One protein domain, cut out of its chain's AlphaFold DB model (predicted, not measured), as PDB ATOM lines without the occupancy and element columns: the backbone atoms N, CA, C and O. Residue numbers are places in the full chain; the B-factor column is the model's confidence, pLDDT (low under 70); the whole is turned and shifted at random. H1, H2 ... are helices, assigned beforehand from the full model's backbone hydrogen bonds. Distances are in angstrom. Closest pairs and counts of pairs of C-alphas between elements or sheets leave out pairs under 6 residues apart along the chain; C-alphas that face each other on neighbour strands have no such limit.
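This is residues 37 to 50 and 191 to 300 of the 975 residues of a protein of Tessaracoccus defluvii (UniProt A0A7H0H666). One long helix, H4, makes the long axis; H5 folds back along its later part as a hairpin, while the short helices H1, H3 and H6 gather round its first part and H2 lies near its first end. The 124 printed residues include six named helices, H1 to H6 in chain order, and no named strand: all helix. The whole is loose, with a radius of gyration of the C-alphas of 17.6 A, and spans 54 by 36 by 29 A.

H4, residues 219 to 249, runs 45.6 A from C-alpha 219 at (-2.387, -3.317, -43.412). H5 is residues 261 to 277, 25.6 A; H1 37 to 47; H2 193 to 199; H3 212 to 215; H6 286 to 294, ending at (1.176, 12.032, -40.912).

H4, the hub, touches H5 with residues 233 to 247 alone, at a shallow tilt of 26 degrees, opposite ways; the closest C-alphas, of Leu 244 and Tyr 264, are 5.8 A apart. H1 touches H4 at Ile 43 and Gly 228, C-alphas 6.3 A apart. H6 is close to H4 but not clearly touching. Every O i to N i+4 pair is within hydrogen-bond range in H1, H4 and H6, but 2 of 3 in H2 and 11 of 13 in H5.

Residues 51 to 190 are not printed; C-alphas 50 and 191 are 13.0 A apart. The links H2 to H3 and H4 to H5 are long. Residues 205 to 206 and 250 to 263 have pLDDT under 70.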
ATOM      1  N   GLY A  37     -10.577  14.950 -27.695       73.12
ATOM      2  CA  GLY A  37     -11.480  15.040 -28.837       73.12
ATOM      3  C   GLY A  37     -10.729  15.084 -30.159       73.12
ATOM      4  O   GLY A  37     -11.079  14.344 -31.069       73.12
ATOM      5  N   VAL A  38      -9.611  15.811 -30.222       77.25
ATOM      6  CA  VAL A  38      -8.761  15.894 -31.424       77.25
ATOM      7  C   VAL A  38      -8.222  14.520 -31.853       77.25
ATOM      8  O   VAL A  38      -8.182  14.207 -33.040       77.25
ATOM      9  N   ILE A  39      -7.838  13.664 -30.897       81.81
ATOM     10  CA  ILE A  39      -7.350  12.305 -31.184       81.81
ATOM     11  C   ILE A  39      -8.514  11.386 -31.568       81.81
ATOM     12  O   ILE A  39      -8.406  10.612 -32.519       81.81
ATOM     13  N   ARG A  40      -9.631  11.472 -30.834       84.25
ATOM     14  CA  ARG A  40     -10.851  10.702 -31.112       84.25
ATOM     15  C   ARG A  40     -11.356  10.973 -32.527       84.25
ATOM     16  O   ARG A  40     -11.651  10.022 -33.243       84.25
ATOM     17  N   ASP A  41     -11.448  12.242 -32.901       81.69
ATOM     18  CA  ASP A  41     -12.012  12.678 -34.175       81.69
ATOM     19  C   ASP A  41     -11.095  12.266 -35.328       81.69
ATOM     20  O   ASP A  41     -11.571  11.681 -36.293       81.69
ATOM     21  N   ALA A  42      -9.772  12.392 -35.165       85.81
ATOM     22  CA  ALA A  42      -8.814  11.879 -36.141       85.81
ATOM     23  C   ALA A  42      -8.953  10.361 -36.368       85.81
ATOM     24  O   ALA A  42      -9.002   9.912 -37.509       85.81
ATOM     25  N   ILE A  43      -9.051   9.558 -35.299       88.94
ATOM     26  CA  ILE A  43      -9.246   8.100 -35.415       88.94
ATOM     27  C   ILE A  43     -10.596   7.784 -36.074       88.94
ATOM     28  O   ILE A  43     -10.665   6.909 -36.937       88.94
ATOM     29  N   ALA A  44     -11.663   8.485 -35.683       87.31
ATOM     30  CA  ALA A  44     -12.994   8.300 -36.250       87.31
ATOM     31  C   ALA A  44     -13.026   8.638 -37.748       87.31
ATOM     32  O   ALA A  44     -13.554   7.845 -38.525       87.31
ATOM     33  N   ASP A  45     -12.397   9.740 -38.159       86.38
ATOM     34  CA  ASP A  45     -12.280  10.152 -39.560       86.38
ATOM     35  C   ASP A  45     -11.394   9.204 -40.375       86.38
ATOM     36  O   ASP A  45     -11.684   8.946 -41.539       86.38
ATOM     37  N   GLY A  46     -10.342   8.639 -39.778       88.19
ATOM     38  CA  GLY A  46      -9.510   7.632 -40.440       88.19
ATOM     39  C   GLY A  46     -10.238   6.299 -40.655       88.19
ATOM     40  O   GLY A  46     -10.062   5.649 -41.684       88.19
ATOM     41  N   LEU A  47     -11.087   5.883 -39.709       90.56
ATOM     42  CA  LEU A  47     -11.871   4.649 -39.827       90.56
ATOM     43  C   LEU A  47     -13.106   4.830 -40.721       90.56
ATOM     44  O   LEU A  47     -13.376   3.988 -41.579       90.56
ATOM     45  N   PHE A  48     -13.852   5.916 -40.529       90.25
ATOM     46  CA  PHE A  48     -15.139   6.173 -41.172       90.25
ATOM     47  C   PHE A  48     -15.219   7.596 -41.754       90.25
ATOM     48  O   PHE A  48     -16.063   8.398 -41.331       90.25
ATOM     49  N   PRO A  49     -14.381   7.924 -42.751       88.00
ATOM     50  CA  PRO A  49     -14.295   9.270 -43.308       88.00
ATOM     51  C   PRO A  49     -15.630   9.737 -43.892       88.00
ATOM     52  O   PRO A  49     -16.268   9.038 -44.686       88.00
ATOM     53  N   GLY A  50     -16.032  10.958 -43.535       82.19
ATOM     54  CA  GLY A  50     -17.287  11.555 -44.001       82.19
ATOM     55  C   GLY A  50     -18.532  11.040 -43.282       82.19
ATOM     56  O   GLY A  50     -19.640  11.368 -43.698       82.19
ATOM     57  N   ASP A 191      -8.632   3.915 -48.554       81.56
ATOM     58  CA  ASP A 191      -7.741   3.452 -47.475       81.56
ATOM     59  C   ASP A 191      -8.388   3.423 -46.069       81.56
ATOM     60  O   ASP A 191      -7.707   3.541 -45.048       81.56
ATOM     61  N   SER A 192      -9.715   3.272 -45.973       90.88
ATOM     62  CA  SER A 192     -10.450   3.310 -44.694       90.88
ATOM     63  C   SER A 192     -11.177   2.010 -44.340       90.88
ATOM     64  O   SER A 192     -11.505   1.184 -45.198       90.88
ATOM     65  N   LEU A 193     -11.521   1.854 -43.054       91.31
ATOM     66  CA  LEU A 193     -12.361   0.741 -42.604       91.31
ATOM     67  C   LEU A 193     -13.754   0.788 -43.256       91.31
ATOM     68  O   LEU A 193     -14.318  -0.262 -43.564       91.31
ATOM     69  N   LEU A 194     -14.296   1.980 -43.517       91.19
ATOM     70  CA  LEU A 194     -15.553   2.154 -44.244       91.19
ATOM     71  C   LEU A 194     -15.511   1.488 -45.627       91.19
ATOM     72  O   LEU A 194     -16.412   0.712 -45.943       91.19
ATOM     73  N   ALA A 195     -14.473   1.743 -46.430       89.94
ATOM     74  CA  ALA A 195     -14.337   1.125 -47.750       89.94
ATOM     75  C   ALA A 195     -14.199  -0.398 -47.657       89.94
ATOM     76  O   ALA A 195     -14.884  -1.126 -48.376       89.94
ATOM     77  N   TRP A 196     -13.399  -0.887 -46.707       91.31
ATOM     78  CA  TRP A 196     -13.249  -2.321 -46.468       91.31
ATOM     79  C   TRP A 196     -14.585  -3.011 -46.147       91.31
ATOM     80  O   TRP A 196     -14.899  -4.057 -46.719       91.31
ATOM     81  N   LEU A 197     -15.397  -2.409 -45.272       91.00
ATOM     82  CA  LEU A 197     -16.688  -2.957 -44.843       91.00
ATOM     83  C   LEU A 197     -17.779  -2.885 -45.923       91.00
ATOM     84  O   LEU A 197     -18.743  -3.654 -45.872       91.00
ATOM     85  N   LEU A 198     -17.638  -2.001 -46.915       88.75
ATOM     86  CA  LEU A 198     -18.527  -1.974 -48.083       88.75
ATOM     87  C   LEU A 198     -18.344  -3.206 -48.984       88.75
ATOM     88  O   LEU A 198     -19.302  -3.611 -49.652       88.75
ATOM     89  N   ASP A 199     -17.158  -3.821 -48.963       86.38
ATOM     90  CA  ASP A 199     -16.846  -5.061 -49.682       86.38
ATOM     91  C   ASP A 199     -16.956  -6.310 -48.794       86.38
ATOM     92  O   ASP A 199     -17.355  -7.377 -49.265       86.38
ATOM     93  N   HIS A 200     -16.696  -6.168 -47.493       88.69
ATOM     94  CA  HIS A 200     -16.738  -7.242 -46.502       88.69
ATOM     95  C   HIS A 200     -17.835  -6.960 -45.480       88.69
ATOM     96  O   HIS A 200     -17.607  -6.359 -44.431       88.69
ATOM     97  N   ARG A 201     -19.059  -7.386 -45.807       84.31
ATOM     98  CA  ARG A 201     -20.236  -7.065 -44.996       84.31
ATOM     99  C   ARG A 201     -20.108  -7.604 -43.564       84.31
ATOM    100  O   ARG A 201     -19.869  -8.802 -43.401       84.31
ATOM    101  N   PRO A 202     -20.350  -6.765 -42.543       85.19
ATOM    102  CA  PRO A 202     -20.388  -7.219 -41.162       85.19
ATOM    103  C   PRO A 202     -21.600  -8.129 -40.908       85.19
ATOM    104  O   PRO A 202     -22.660  -7.985 -41.518       85.19
ATOM    105  N   SER A 203     -21.432  -9.055 -39.970       81.19
ATOM    106  CA  SER A 203     -22.437  -9.997 -39.471       81.19
ATOM    107  C   SER A 203     -23.482  -9.352 -38.553       81.19
ATOM    108  O   SER A 203     -24.555  -9.921 -38.362       81.19
ATOM    109  N   GLY A 204     -23.201  -8.152 -38.025       70.44
ATOM    110  CA  GLY A 204     -24.136  -7.384 -37.196       70.44
ATOM    111  C   GLY A 204     -24.045  -7.708 -35.704       70.44
ATOM    112  O   GLY A 204     -25.031  -7.561 -34.987       70.44
ATOM    113  N   SER A 205     -22.873  -8.142 -35.233       64.50
ATOM    114  CA  SER A 205     -22.628  -8.575 -33.845       64.50
ATOM    115  C   SER A 205     -22.800  -7.477 -32.778       64.50
ATOM    116  O   SER A 205     -22.914  -7.788 -31.594       64.50
ATOM    117  N   GLY A 206     -22.851  -6.201 -33.181       65.06
ATOM    118  CA  GLY A 206     -23.062  -5.041 -32.306       65.06
ATOM    119  C   GLY A 206     -21.794  -4.498 -31.634       65.06
ATOM    120  O   GLY A 206     -21.782  -3.333 -31.246       65.06
ATOM    121  N   ASP A 207     -20.718  -5.288 -31.558       79.75
ATOM    122  CA  ASP A 207     -19.400  -4.855 -31.077       79.75
ATOM    123  C   ASP A 207     -18.412  -4.745 -32.247       79.75
ATOM    124  O   ASP A 207     -17.976  -5.747 -32.818       79.75
ATOM    125  N   LEU A 208     -18.032  -3.507 -32.585       81.81
ATOM    126  CA  LEU A 208     -17.100  -3.207 -33.675       81.81
ATOM    127  C   LEU A 208     -15.774  -3.970 -33.530       81.81
ATOM    128  O   LEU A 208     -15.193  -4.390 -34.528       81.81
ATOM    129  N   TRP A 209     -15.294  -4.162 -32.299       86.19
ATOM    130  CA  TRP A 209     -13.968  -4.721 -32.032       86.19
ATOM    131  C   TRP A 209     -13.899  -6.244 -32.159       86.19
ATOM    132  O   TRP A 209     -12.797  -6.798 -32.164       86.19
ATOM    133  N   GLN A 210     -15.051  -6.911 -32.218       83.62
ATOM    134  CA  GLN A 210     -15.179  -8.369 -32.321       83.62
ATOM    135  C   GLN A 210     -15.795  -8.809 -33.651       83.62
ATOM    136  O   GLN A 210     -15.903 -10.004 -33.924       83.62
ATOM    137  N   GLU A 211     -16.191  -7.855 -34.491       88.81
ATOM    138  CA  GLU A 211     -16.811  -8.122 -35.777       88.81
ATOM    139  C   GLU A 211     -15.808  -8.804 -36.733       88.81
ATOM    140  O   GLU A 211     -14.782  -8.202 -37.071       88.81
ATOM    141  N   PRO A 212     -16.083 -10.034 -37.224       88.00
ATOM    142  CA  PRO A 212     -15.145 -10.773 -38.073       88.00
ATOM    143  C   PRO A 212     -14.676 -10.005 -39.313       88.00
ATOM    144  O   PRO A 212     -13.515 -10.118 -39.704       88.00
ATOM    145  N   ALA A 213     -15.553  -9.193 -39.910       88.38
ATOM    146  CA  ALA A 213     -15.202  -8.361 -41.058       88.38
ATOM    147  C   ALA A 213     -14.163  -7.281 -40.710       88.38
ATOM    148  O   ALA A 213     -13.265  -7.018 -41.508       88.38
ATOM    149  N   VAL A 214     -14.245  -6.693 -39.512       89.94
ATOM    150  CA  VAL A 214     -13.293  -5.687 -39.016       89.94
ATOM    151  C   VAL A 214     -11.953  -6.336 -38.677       89.94
ATOM    152  O   VAL A 214     -10.905  -5.818 -39.050       89.94
ATOM    153  N   LEU A 215     -11.977  -7.504 -38.028       87.62
ATOM    154  CA  LEU A 215     -10.771  -8.270 -37.689       87.62
ATOM    155  C   LEU A 215     -10.008  -8.771 -38.926       87.62
ATOM    156  O   LEU A 215      -8.807  -9.015 -38.849       87.62
ATOM    157  N   GLY A 216     -10.698  -8.920 -40.059       87.31
ATOM    158  CA  GLY A 216     -10.103  -9.287 -41.342       87.31
ATOM    159  C   GLY A 216      -9.459  -8.131 -42.116       87.31
ATOM    160  O   GLY A 216      -8.911  -8.387 -43.188       87.31
ATOM    161  N   ALA A 217      -9.530  -6.885 -41.628       90.56
ATOM    162  CA  ALA A 217      -8.985  -5.728 -42.336       90.56
ATOM    163  C   ALA A 217      -7.449  -5.826 -42.499       90.56
ATOM    164  O   ALA A 217      -6.759  -6.235 -41.565       90.56
ATOM    165  N   PRO A 218      -6.877  -5.463 -43.661       89.50
ATOM    166  CA  PRO A 218      -5.438  -5.570 -43.893       89.50
ATOM    167  C   PRO A 218      -4.661  -4.297 -43.510       89.50
ATOM    168  O   PRO A 218      -5.213  -3.203 -43.402       89.50
ATOM    169  N   GLY A 219      -3.338  -4.437 -43.374       89.06
ATOM    170  CA  GLY A 219      -2.387  -3.317 -43.412       89.06
ATOM    171  C   GLY A 219      -2.610  -2.231 -42.353       89.06
ATOM    172  O   GLY A 219      -2.771  -2.523 -41.167       89.06
ATOM    173  N   GLU A 220      -2.577  -0.966 -42.781       88.06
ATOM    174  CA  GLU A 220      -2.731   0.193 -41.890       88.06
ATOM    175  C   GLU A 220      -4.136   0.307 -41.282       88.06
ATOM    176  O   GLU A 220      -4.266   0.809 -40.167       88.06
ATOM    177  N   ILE A 221      -5.169  -0.236 -41.939       90.31
ATOM    178  CA  ILE A 221      -6.545  -0.247 -41.416       90.31
ATOM    179  C   ILE A 221      -6.613  -1.101 -40.145       90.31
ATOM    180  O   ILE A 221      -7.142  -0.652 -39.128       90.31
ATOM    181  N   ALA A 222      -6.017  -2.299 -40.157       91.44
ATOM    182  CA  ALA A 222      -5.926  -3.141 -38.959       91.44
ATOM    183  C   ALA A 222      -5.163  -2.454 -37.821       91.44
ATOM    184  O   ALA A 222      -5.564  -2.554 -36.660       91.44
ATOM    185  N   ALA A 223      -4.082  -1.737 -38.143       91.56
ATOM    186  CA  ALA A 223      -3.334  -0.980 -37.149       91.56
ATOM    187  C   ALA A 223      -4.193   0.146 -36.546       91.56
ATOM    188  O   ALA A 223      -4.280   0.252 -35.323       91.56
ATOM    189  N   LEU A 224      -4.902   0.926 -37.366       92.50
ATOM    190  CA  LEU A 224      -5.776   1.995 -36.881       92.50
ATOM    191  C   LEU A 224      -6.932   1.458 -36.023       92.50
ATOM    192  O   LEU A 224      -7.215   2.021 -34.968       92.50
ATOM    193  N   VAL A 225      -7.548   0.338 -36.416       92.06
ATOM    194  CA  VAL A 225      -8.572  -0.355 -35.615       92.06
ATOM    195  C   VAL A 225      -8.006  -0.789 -34.267       92.06
ATOM    196  O   VAL A 225      -8.624  -0.538 -33.233       92.06
ATOM    197  N   HIS A 226      -6.823  -1.409 -34.261       91.19
ATOM    198  CA  HIS A 226      -6.156  -1.808 -33.028       91.19
ATOM    199  C   HIS A 226      -5.918  -0.591 -32.125       91.19
ATOM    200  O   HIS A 226      -6.416  -0.562 -31.005       91.19
ATOM    201  N   HIS A 227      -5.242   0.451 -32.614       91.06
ATOM    202  CA  HIS A 227      -4.950   1.645 -31.816       91.06
ATOM    203  C   HIS A 227      -6.214   2.397 -31.375       91.06
ATOM    204  O   HIS A 227      -6.244   2.904 -30.255       91.06
ATOM    205  N   GLY A 228      -7.271   2.407 -32.190       90.75
ATOM    206  CA  GLY A 228      -8.585   2.933 -31.824       90.75
ATOM    207  C   GLY A 228      -9.231   2.158 -30.674       90.75
ATOM    208  O   GLY A 228      -9.713   2.775 -29.724       90.75
ATOM    209  N   ARG A 229      -9.169   0.818 -30.700       90.31
ATOM    210  CA  ARG A 229      -9.643  -0.049 -29.607       90.31
ATOM    211  C   ARG A 229      -8.900   0.238 -28.310       90.31
ATOM    212  O   ARG A 229      -9.526   0.392 -27.263       90.31
ATOM    213  N   MET A 230      -7.572   0.315 -28.383       88.94
ATOM    214  CA  MET A 230      -6.729   0.555 -27.211       88.94
ATOM    215  C   MET A 230      -6.974   1.947 -26.624       88.94
ATOM    216  O   MET A 230      -7.151   2.088 -25.417       88.94
ATOM    217  N   PHE A 231      -7.081   2.965 -27.480       87.81
ATOM    218  CA  PHE A 231      -7.408   4.328 -27.071       87.81
ATOM    219  C   PHE A 231      -8.792   4.415 -26.415       87.81
ATOM    220  O   PHE A 231      -8.919   4.960 -25.319       87.81
ATOM    221  N   ALA A 232      -9.821   3.819 -27.026       86.00
ATOM    222  CA  ALA A 232     -11.168   3.779 -26.459       86.00
ATOM    223  C   ALA A 232     -11.199   3.062 -25.098       86.00
ATOM    224  O   ALA A 232     -11.823   3.553 -24.156       86.00
ATOM    225  N   ALA A 233     -10.489   1.937 -24.968       84.75
ATOM    226  CA  ALA A 233     -10.375   1.211 -23.709       84.75
ATOM    227  C   ALA A 233      -9.648   2.032 -22.631       84.75
ATOM    228  O   ALA A 233     -10.111   2.077 -21.492       84.75
ATOM    229  N   ALA A 234      -8.561   2.729 -22.978       82.38
ATOM    230  CA  ALA A 234      -7.840   3.609 -22.058       82.38
ATOM    231  C   ALA A 234      -8.718   4.764 -21.552       82.38
ATOM    232  O   ALA A 234      -8.767   5.025 -20.348       82.38
ATOM    233  N   LEU A 235      -9.465   5.415 -22.450       81.00
ATOM    234  CA  LEU A 235     -10.390   6.491 -22.091       81.00
ATOM    235  C   LEU A 235     -11.560   6.004 -21.241       81.00
ATOM    236  O   LEU A 235     -11.961   6.696 -20.306       81.00
ATOM    237  N   HIS A 236     -12.093   4.815 -21.530       81.00
ATOM    238  CA  HIS A 236     -13.147   4.222 -20.713       81.00
ATOM    239  C   HIS A 236     -12.676   4.007 -19.271       81.00
ATOM    240  O   HIS A 236     -13.383   4.374 -18.334       81.00
ATOM    241  N   GLY A 237     -11.452   3.502 -19.090       77.88
ATOM    242  CA  GLY A 237     -10.829   3.361 -17.774       77.88
ATOM    243  C   GLY A 237     -10.655   4.698 -17.061       77.88
ATOM    244  O   GLY A 237     -11.062   4.839 -15.911       77.88
ATOM    245  N   ALA A 238     -10.129   5.711 -17.757       76.88
ATOM    246  CA  ALA A 238      -9.975   7.054 -17.199       76.88
ATOM    247  C   ALA A 238     -11.319   7.666 -16.759       76.88
ATOM    248  O   ALA A 238     -11.402   8.254 -15.683       76.88
ATOM    249  N   ALA A 239     -12.382   7.475 -17.546       74.50
ATOM    250  CA  ALA A 239     -13.727   7.924 -17.198       74.50
ATOM    251  C   ALA A 239     -14.292   7.180 -15.975       74.50
ATOM    252  O   ALA A 239     -14.931   7.797 -15.124       74.50
ATOM    253  N   LEU A 240     -14.053   5.869 -15.853       76.94
ATOM    254  CA  LEU A 240     -14.463   5.086 -14.682       76.94
ATOM    255  C   LEU A 240     -13.719   5.517 -13.414       76.94
ATOM    256  O   LEU A 240     -14.355   5.689 -12.378       76.94
ATOM    257  N   VAL A 241     -12.405   5.755 -13.501       75.56
ATOM    258  CA  VAL A 241     -11.596   6.276 -12.385       75.56
ATOM    259  C   VAL A 241     -12.072   7.666 -11.977       75.56
ATOM    260  O   VAL A 241     -12.280   7.906 -10.793       75.56
ATOM    261  N   TYR A 242     -12.303   8.561 -12.939       72.88
ATOM    262  CA  TYR A 242     -12.851   9.889 -12.671       72.88
ATOM    263  C   TYR A 242     -14.206   9.811 -11.956       72.88
ATOM    264  O   TYR A 242     -14.401  10.450 -10.926       72.88
ATOM    265  N   ASN A 243     -15.127   8.987 -12.462       73.75
ATOM    266  CA  ASN A 243     -16.449   8.821 -11.862       73.75
ATOM    267  C   ASN A 243     -16.382   8.195 -10.463       73.75
ATOM    268  O   ASN A 243     -17.175   8.568  -9.602       73.75
ATOM    269  N   LEU A 244     -15.448   7.269 -10.225       77.88
ATOM    270  CA  LEU A 244     -15.212   6.681  -8.908       77.88
ATOM    271  C   LEU A 244     -14.661   7.721  -7.926       77.88
ATOM    272  O   LEU A 244     -15.228   7.874  -6.849       77.88
ATOM    273  N   LEU A 245     -13.623   8.467  -8.318       75.44
ATOM    274  CA  LEU A 245     -13.035   9.552  -7.522       75.44
ATOM    275  C   LEU A 245     -14.085  10.603  -7.161       75.44
ATOM    276  O   LEU A 245     -14.236  10.968  -6.000       75.44
ATOM    277  N   LEU A 246     -14.868  11.041  -8.149       70.62
ATOM    278  CA  LEU A 246     -15.953  11.987  -7.932       70.62
ATOM    279  C   LEU A 246     -16.991  11.414  -6.961       70.62
ATOM    280  O   LEU A 246     -17.400  12.090  -6.024       70.62
ATOM    281  N   ALA A 247     -17.401  10.158  -7.148       71.88
ATOM    282  CA  ALA A 247     -18.382   9.519  -6.278       71.88
ATOM    283  C   ALA A 247     -17.885   9.328  -4.831       71.88
ATOM    284  O   ALA A 247     -18.704   9.367  -3.912       71.88
ATOM    285  N   GLU A 248     -16.578   9.142  -4.621       74.31
ATOM    286  CA  GLU A 248     -15.940   9.052  -3.300       74.31
ATOM    287  C   GLU A 248     -15.798  10.418  -2.605       74.31
ATOM    288  O   GLU A 248     -15.914  10.482  -1.380       74.31
ATOM    289  N   GLU A 249     -15.623  11.502  -3.365       73.12
ATOM    290  CA  GLU A 249     -15.506  12.876  -2.846       73.12
ATOM    291  C   GLU A 249     -16.871  13.543  -2.570       73.12
ATOM    292  O   GLU A 249     -16.984  14.391  -1.684       73.12
ATOM    293  N   LEU A 250     -17.948  13.136  -3.259       69.75
ATOM    294  CA  LEU A 250     -19.299  13.706  -3.076       69.75
ATOM    295  C   LEU A 250     -19.787  13.727  -1.606       69.75
ATOM    296  O   LEU A 250     -20.279  14.772  -1.170       69.75
ATOM    297  N   PRO A 251     -19.619  12.653  -0.799       69.12
ATOM    298  CA  PRO A 251     -19.965  12.676   0.623       69.12
ATOM    299  C   PRO A 251     -19.149  13.682   1.444       69.12
ATOM    300  O   PRO A 251     -19.686  14.281   2.375       69.12
ATOM    301  N   ALA A 252     -17.868  13.881   1.113       63.47
ATOM    302  CA  ALA A 252     -17.007  14.855   1.786       63.47
ATOM    303  C   ALA A 252     -17.429  16.304   1.479       63.47
ATOM    304  O   ALA A 252     -17.231  17.192   2.309       63.47
ATOM    305  N   LEU A 253     -18.088  16.518   0.337       61.91
ATOM    306  CA  LEU A 253     -18.674  17.790  -0.096       61.91
ATOM    307  C   LEU A 253     -20.130  17.991   0.374       61.91
ATOM    308  O   LEU A 253     -20.772  18.972   0.002       61.91
ATOM    309  N   GLY A 254     -20.675  17.084   1.196       59.28
ATOM    310  CA  GLY A 254     -22.046  17.180   1.715       59.28
ATOM    311  C   GLY A 254     -23.140  16.930   0.670       59.28
ATOM    312  O   GLY A 254     -24.308  17.226   0.925       59.28
ATOM    313  N   LEU A 255     -22.781  16.385  -0.495       61.31
ATOM    314  CA  LEU A 255     -23.699  16.059  -1.580       61.31
ATOM    315  C   LEU A 255     -24.076  14.577  -1.523       61.31
ATOM    316  O   LEU A 255     -23.235  13.708  -1.284       61.31
ATOM    317  N   THR A 256     -25.351  14.270  -1.762       58.31
ATOM    318  CA  THR A 256     -25.813  12.882  -1.820       58.31
ATOM    319  C   THR A 256     -25.242  12.231  -3.078       58.31
ATOM    320  O   THR A 256     -25.570  12.668  -4.185       58.31
ATOM    321  N   PRO A 257     -24.402  11.190  -2.960       55.81
ATOM    322  CA  PRO A 257     -23.875  10.521  -4.131       55.81
ATOM    323  C   PRO A 257     -25.018   9.863  -4.920       55.81
ATOM    324  O   PRO A 257     -25.999   9.396  -4.327       55.81
ATOM    325  N   PRO A 258     -24.922   9.807  -6.258       57.38
ATOM    326  CA  PRO A 258     -25.943   9.176  -7.078       57.38
ATOM    327  C   PRO A 258     -26.134   7.703  -6.662       57.38
ATOM    328  O   PRO A 258     -25.173   7.054  -6.239       57.38
ATOM    329  N   PRO A 259     -27.340   7.123  -6.825       48.84
ATOM    330  CA  PRO A 259     -27.709   5.788  -6.322       48.84
ATOM    331  C   PRO A 259     -26.920   4.595  -6.915       48.84
ATOM    332  O   PRO A 259     -27.284   3.446  -6.688       48.84
ATOM    333  N   ARG A 260     -25.839   4.840  -7.669       56.41
ATOM    334  CA  ARG A 260     -24.996   3.849  -8.360       56.41
ATOM    335  C   ARG A 260     -23.555   3.766  -7.818       56.41
ATOM    336  O   ARG A 260     -22.674   3.287  -8.509       56.41
ATOM    337  N   LEU A 261     -23.277   4.200  -6.590       51.59
ATOM    338  CA  LEU A 261     -21.932   4.099  -5.984       51.59
ATOM    339  C   LEU A 261     -21.306   2.678  -5.989       51.59
ATOM    340  O   LEU A 261     -20.125   2.560  -6.314       51.59
ATOM    341  N   PRO A 262     -22.051   1.590  -5.695       50.75
ATOM    342  CA  PRO A 262     -21.525   0.222  -5.801       50.75
ATOM    343  C   PRO A 262     -21.186  -0.219  -7.242       50.75
ATOM    344  O   PRO A 262     -20.443  -1.177  -7.421       50.75
ATOM    345  N   ASP A 263     -21.702   0.485  -8.258       66.50
ATOM    346  CA  ASP A 263     -21.599   0.152  -9.690       66.50
ATOM    347  C   ASP A 263     -20.214   0.490 -10.273       66.50
ATOM    348  O   ASP A 263     -19.711  -0.223 -11.133       66.50
ATOM    349  N   TYR A 264     -19.546   1.551  -9.800       71.56
ATOM    350  CA  TYR A 264     -18.295   2.014 -10.422       71.56
ATOM    351  C   TYR A 264     -17.067   1.170 -10.075       71.56
ATOM    352  O   TYR A 264     -16.217   0.980 -10.942       71.56
ATOM    353  N   ARG A 265     -16.975   0.626  -8.852       78.25
ATOM    354  CA  ARG A 265     -15.866  -0.274  -8.484       78.25
ATOM    355  C   ARG A 265     -15.936  -1.586  -9.260       78.25
ATOM    356  O   ARG A 265     -14.938  -1.973  -9.856       78.25
ATOM    357  N   GLN A 266     -17.122  -2.194  -9.344       80.75
ATOM    358  CA  GLN A 266     -17.333  -3.401 -10.148       80.75
ATOM    359  C   GLN A 266     -17.026  -3.145 -11.630       80.75
ATOM    360  O   GLN A 266     -16.287  -3.900 -12.243       80.75
ATOM    361  N   ARG A 267     -17.510  -2.033 -12.199       81.25
ATOM    362  CA  ARG A 267     -17.228  -1.680 -13.600       81.25
ATOM    363  C   ARG A 267     -15.749  -1.406 -13.866       81.25
ATOM    364  O   ARG A 267     -15.287  -1.659 -14.975       81.25
ATOM    365  N   LEU A 268     -15.009  -0.896 -12.879       82.69
ATOM    366  CA  LEU A 268     -13.560  -0.718 -12.977       82.69
ATOM    367  C   LEU A 268     -12.814  -2.062 -12.912       82.69
ATOM    368  O   LEU A 268     -11.853  -2.240 -13.653       82.69
ATOM    369  N   GLU A 269     -13.270  -3.015 -12.093       83.19
ATOM    370  CA  GLU A 269     -12.749  -4.394 -12.072       83.19
ATOM    371  C   GLU A 269     -13.025  -5.124 -13.394       83.19
ATOM    372  O   GLU A 269     -12.107  -5.698 -13.984       83.19
ATOM    373  N   ASP A 270     -14.253  -5.031 -13.911       83.56
ATOM    374  CA  ASP A 270     -14.640  -5.600 -15.206       83.56
ATOM    375  C   ASP A 270     -13.813  -4.978 -16.345       83.56
ATOM    376  O   ASP A 270     -13.326  -5.673 -17.243       83.56
ATOM    377  N   TRP A 271     -13.598  -3.658 -16.289       88.12
ATOM    378  CA  TRP A 271     -12.715  -2.960 -17.216       88.12
ATOM    379  C   TRP A 271     -11.267  -3.440 -17.097       88.12
ATOM    380  O   TRP A 271     -10.638  -3.656 -18.130       88.12
ATOM    381  N   ALA A 272     -10.738  -3.636 -15.886       82.19
ATOM    382  CA  ALA A 272      -9.366  -4.093 -15.671       82.19
ATOM    383  C   ALA A 272      -9.145  -5.509 -16.230       82.19
ATOM    384  O   ALA A 272      -8.151  -5.744 -16.919       82.19
ATOM    385  N   ALA A 273     -10.102  -6.421 -16.028       83.25
ATOM    386  CA  ALA A 273     -10.073  -7.763 -16.614       83.25
ATOM    387  C   ALA A 273     -10.101  -7.722 -18.155       83.25
ATOM    388  O   ALA A 273      -9.362  -8.447 -18.831       83.25
ATOM    389  N   ASN A 274     -10.914  -6.834 -18.736       83.50
ATOM    390  CA  ASN A 274     -10.927  -6.613 -20.180       83.50
ATOM    391  C   ASN A 274      -9.620  -5.969 -20.679       83.50
ATOM    392  O   ASN A 274      -9.100  -6.380 -21.712       83.50
ATOM    393  N   ALA A 275      -9.058  -5.002 -19.949       82.88
ATOM    394  CA  ALA A 275      -7.802  -4.330 -20.279       82.88
ATOM    395  C   ALA A 275      -6.626  -5.316 -20.345       82.88
ATOM    396  O   ALA A 275      -5.806  -5.224 -21.257       82.88
ATOM    397  N   GLU A 276      -6.573  -6.289 -19.433       81.88
ATOM    398  CA  GLU A 276      -5.603  -7.388 -19.475       81.88
ATOM    399  C   GLU A 276      -5.841  -8.297 -20.691       81.88
ATOM    400  O   GLU A 276      -4.918  -8.569 -21.457       81.88
ATOM    401  N   THR A 277      -7.098  -8.677 -20.941       84.88
ATOM    402  CA  THR A 277      -7.480  -9.549 -22.068       84.88
ATOM    403  C   THR A 277      -7.107  -8.957 -23.433       84.88
ATOM    404  O   THR A 277      -6.712  -9.691 -24.338       84.88
ATOM    405  N   ILE A 278      -7.222  -7.637 -23.601       83.50
ATOM    406  CA  ILE A 278      -6.893  -6.950 -24.862       83.50
ATOM    407  C   ILE A 278      -5.432  -6.476 -24.939       83.50
ATOM    408  O   ILE A 278      -5.054  -5.871 -25.940       83.50
ATOM    409  N   GLY A 279      -4.621  -6.719 -23.902       84.38
ATOM    410  CA  GLY A 279      -3.211  -6.320 -23.857       84.38
ATOM    411  C   GLY A 279      -2.984  -4.813 -23.698       84.38
ATOM    412  O   GLY A 279      -2.004  -4.277 -24.210       84.38
ATOM    413  N   LEU A 280      -3.885  -4.095 -23.015       83.75
ATOM    414  CA  LEU A 280      -3.815  -2.634 -22.859       83.75
ATOM    415  C   LEU A 280      -2.582  -2.164 -22.087       83.75
ATOM    416  O   LEU A 280      -2.068  -1.083 -22.356       83.75
ATOM    417  N   LEU A 281      -2.083  -2.988 -21.167       77.44
ATOM    418  CA  LEU A 281      -0.904  -2.676 -20.361       77.44
ATOM    419  C   LEU A 281       0.405  -2.713 -21.149       77.44
ATOM    420  O   LEU A 281       1.348  -2.016 -20.783       77.44
ATOM    421  N   ASP A 282       0.428  -3.464 -22.247       80.69
ATOM    422  CA  ASP A 282       1.582  -3.598 -23.136       80.69
ATOM    423  C   ASP A 282       1.447  -2.715 -24.392       80.69
ATOM    424  O   ASP A 282       2.231  -2.818 -25.341       80.69
ATOM    425  N   TRP A 283       0.440  -1.834 -24.426       87.56
ATOM    426  CA  TRP A 283       0.145  -0.998 -25.583       87.56
ATOM    427  C   TRP A 283       1.216   0.073 -25.822       87.56
ATOM    428  O   TRP A 283       1.432   0.968 -25.007       87.56
ATOM    429  N   SER A 284       1.844   0.034 -27.000       85.06
ATOM    430  CA  SER A 284       2.774   1.074 -27.454       85.06
ATOM    431  C   SER A 284       2.056   2.148 -28.272       85.06
ATOM    432  O   SER A 284       1.512   1.872 -29.339       85.06
ATOM    433  N   THR A 285       2.114   3.406 -27.838       86.88
ATOM    434  CA  THR A 285       1.483   4.549 -28.532       86.88
ATOM    435  C   THR A 285       2.321   5.106 -29.691       86.88
ATOM    436  O   THR A 285       1.859   5.964 -30.442       86.88
ATOM    437  N   ALA A 286       3.544   4.601 -29.903       87.44
ATOM    438  CA  ALA A 286       4.488   5.140 -30.887       87.44
ATOM    439  C   ALA A 286       3.968   5.101 -32.335       87.44
ATOM    440  O   ALA A 286       4.266   5.997 -33.128       87.44
ATOM    441  N   TRP A 287       3.202   4.069 -32.702       92.81
ATOM    442  CA  TRP A 287       2.562   4.017 -34.018       92.81
ATOM    443  C   TRP A 287       1.472   5.089 -34.146       92.81
ATOM    444  O   TRP A 287       1.506   5.848 -35.110       92.81
ATOM    445  N   LEU A 288       0.602   5.227 -33.138       89.06
ATOM    446  CA  LEU A 288      -0.494   6.204 -33.125       89.06
ATOM    447  C   LEU A 288       0.021   7.638 -33.302       89.06
ATOM    448  O   LEU A 288      -0.515   8.386 -34.111       89.06
ATOM    449  N   TRP A 289       1.100   8.018 -32.610       91.31
ATOM    450  CA  TRP A 289       1.660   9.367 -32.743       91.31
ATOM    451  C   TRP A 289       2.291   9.639 -34.104       91.31
ATOM    452  O   TRP A 289       2.178  10.752 -34.614       91.31
ATOM    453  N   ARG A 290       2.946   8.637 -34.706       91.69
ATOM    454  CA  ARG A 290       3.466   8.767 -36.075       91.69
ATOM    455  C   ARG A 290       2.327   8.919 -37.074       91.69
ATOM    456  O   ARG A 290       2.412   9.789 -37.933       91.69
ATOM    457  N   TRP A 291       1.273   8.124 -36.920       92.56
ATOM    458  CA  TRP A 291       0.091   8.190 -37.770       92.56
ATOM    459  C   TRP A 291      -0.622   9.548 -37.641       92.56
ATOM    460  O   TRP A 291      -0.830  10.221 -38.643       92.56
ATOM    461  N   LEU A 292      -0.881  10.041 -36.423       89.88
ATOM    462  CA  LEU A 292      -1.490  11.365 -36.202       89.88
ATOM    463  C   LEU A 292      -0.656  12.511 -36.799       89.88
ATOM    464  O   LEU A 292      -1.209  13.440 -37.385       89.88
ATOM    465  N   ALA A 293       0.675  12.431 -36.701       85.88
ATOM    466  CA  ALA A 293       1.565  13.412 -37.318       85.88
ATOM    467  C   ALA A 293       1.509  13.374 -38.858       85.88
ATOM    468  O   ALA A 293       1.563  14.427 -39.489       85.88
ATOM    469  N   GLN A 294       1.371  12.187 -39.462       86.56
ATOM    470  CA  GLN A 294       1.176  12.032 -40.912       86.56
ATOM    471  C   GLN A 294      -0.159  12.623 -41.382       86.56
ATOM    472  O   GLN A 294      -0.215  13.189 -42.468       86.56
ATOM    473  N   GLN A 295      -1.195  12.565 -40.543       82.19
ATOM    474  CA  GLN A 295      -2.496  13.200 -40.789       82.19
ATOM    475  C   GLN A 295      -2.509  14.714 -40.478       82.19
ATOM    476  O   GLN A 295      -3.569  15.333 -40.482       82.19
ATOM    477  N   ALA A 296      -1.352  15.321 -40.183       82.62
ATOM    478  CA  ALA A 296      -1.204  16.730 -39.799       82.62
ATOM    479  C   ALA A 296      -2.024  17.155 -38.557       82.62
ATOM    480  O   ALA A 296      -2.315  18.340 -38.368       82.62
ATOM    481  N   VAL A 297      -2.351  16.211 -37.671       80.25
ATOM    482  CA  VAL A 297      -3.116  16.467 -36.445       80.25
ATOM    483  C   VAL A 297      -2.190  17.015 -35.357       80.25
ATOM    484  O   VAL A 297      -1.212  16.373 -34.963       80.25
ATOM    485  N   ARG A 298      -2.495  18.210 -34.832       77.75
ATOM    486  CA  ARG A 298      -1.752  18.814 -33.714       77.75
ATOM    487  C   ARG A 298      -2.355  18.388 -32.380       77.75
ATOM    488  O   ARG A 298      -3.459  18.794 -32.044       77.75
ATOM    489  N   VAL A 299      -1.604  17.607 -31.605       75.44
ATOM    490  CA  VAL A 299      -2.012  17.142 -30.270       75.44
ATOM    491  C   VAL A 299      -1.273  17.938 -29.187       75.44
ATOM    492  O   VAL A 299      -0.041  18.014 -29.249       75.44
ATOM    493  N   PRO A 300      -1.968  18.503 -28.180       77.56
ATOM    494  CA  PRO A 300      -1.317  19.209 -27.081       77.56
ATOM    495  C   PRO A 300      -0.342  18.309 -26.294       77.56
ATOM    496  O   PRO A 300      -0.638  17.132 -26.058       77.56
TER     497      PRO A 300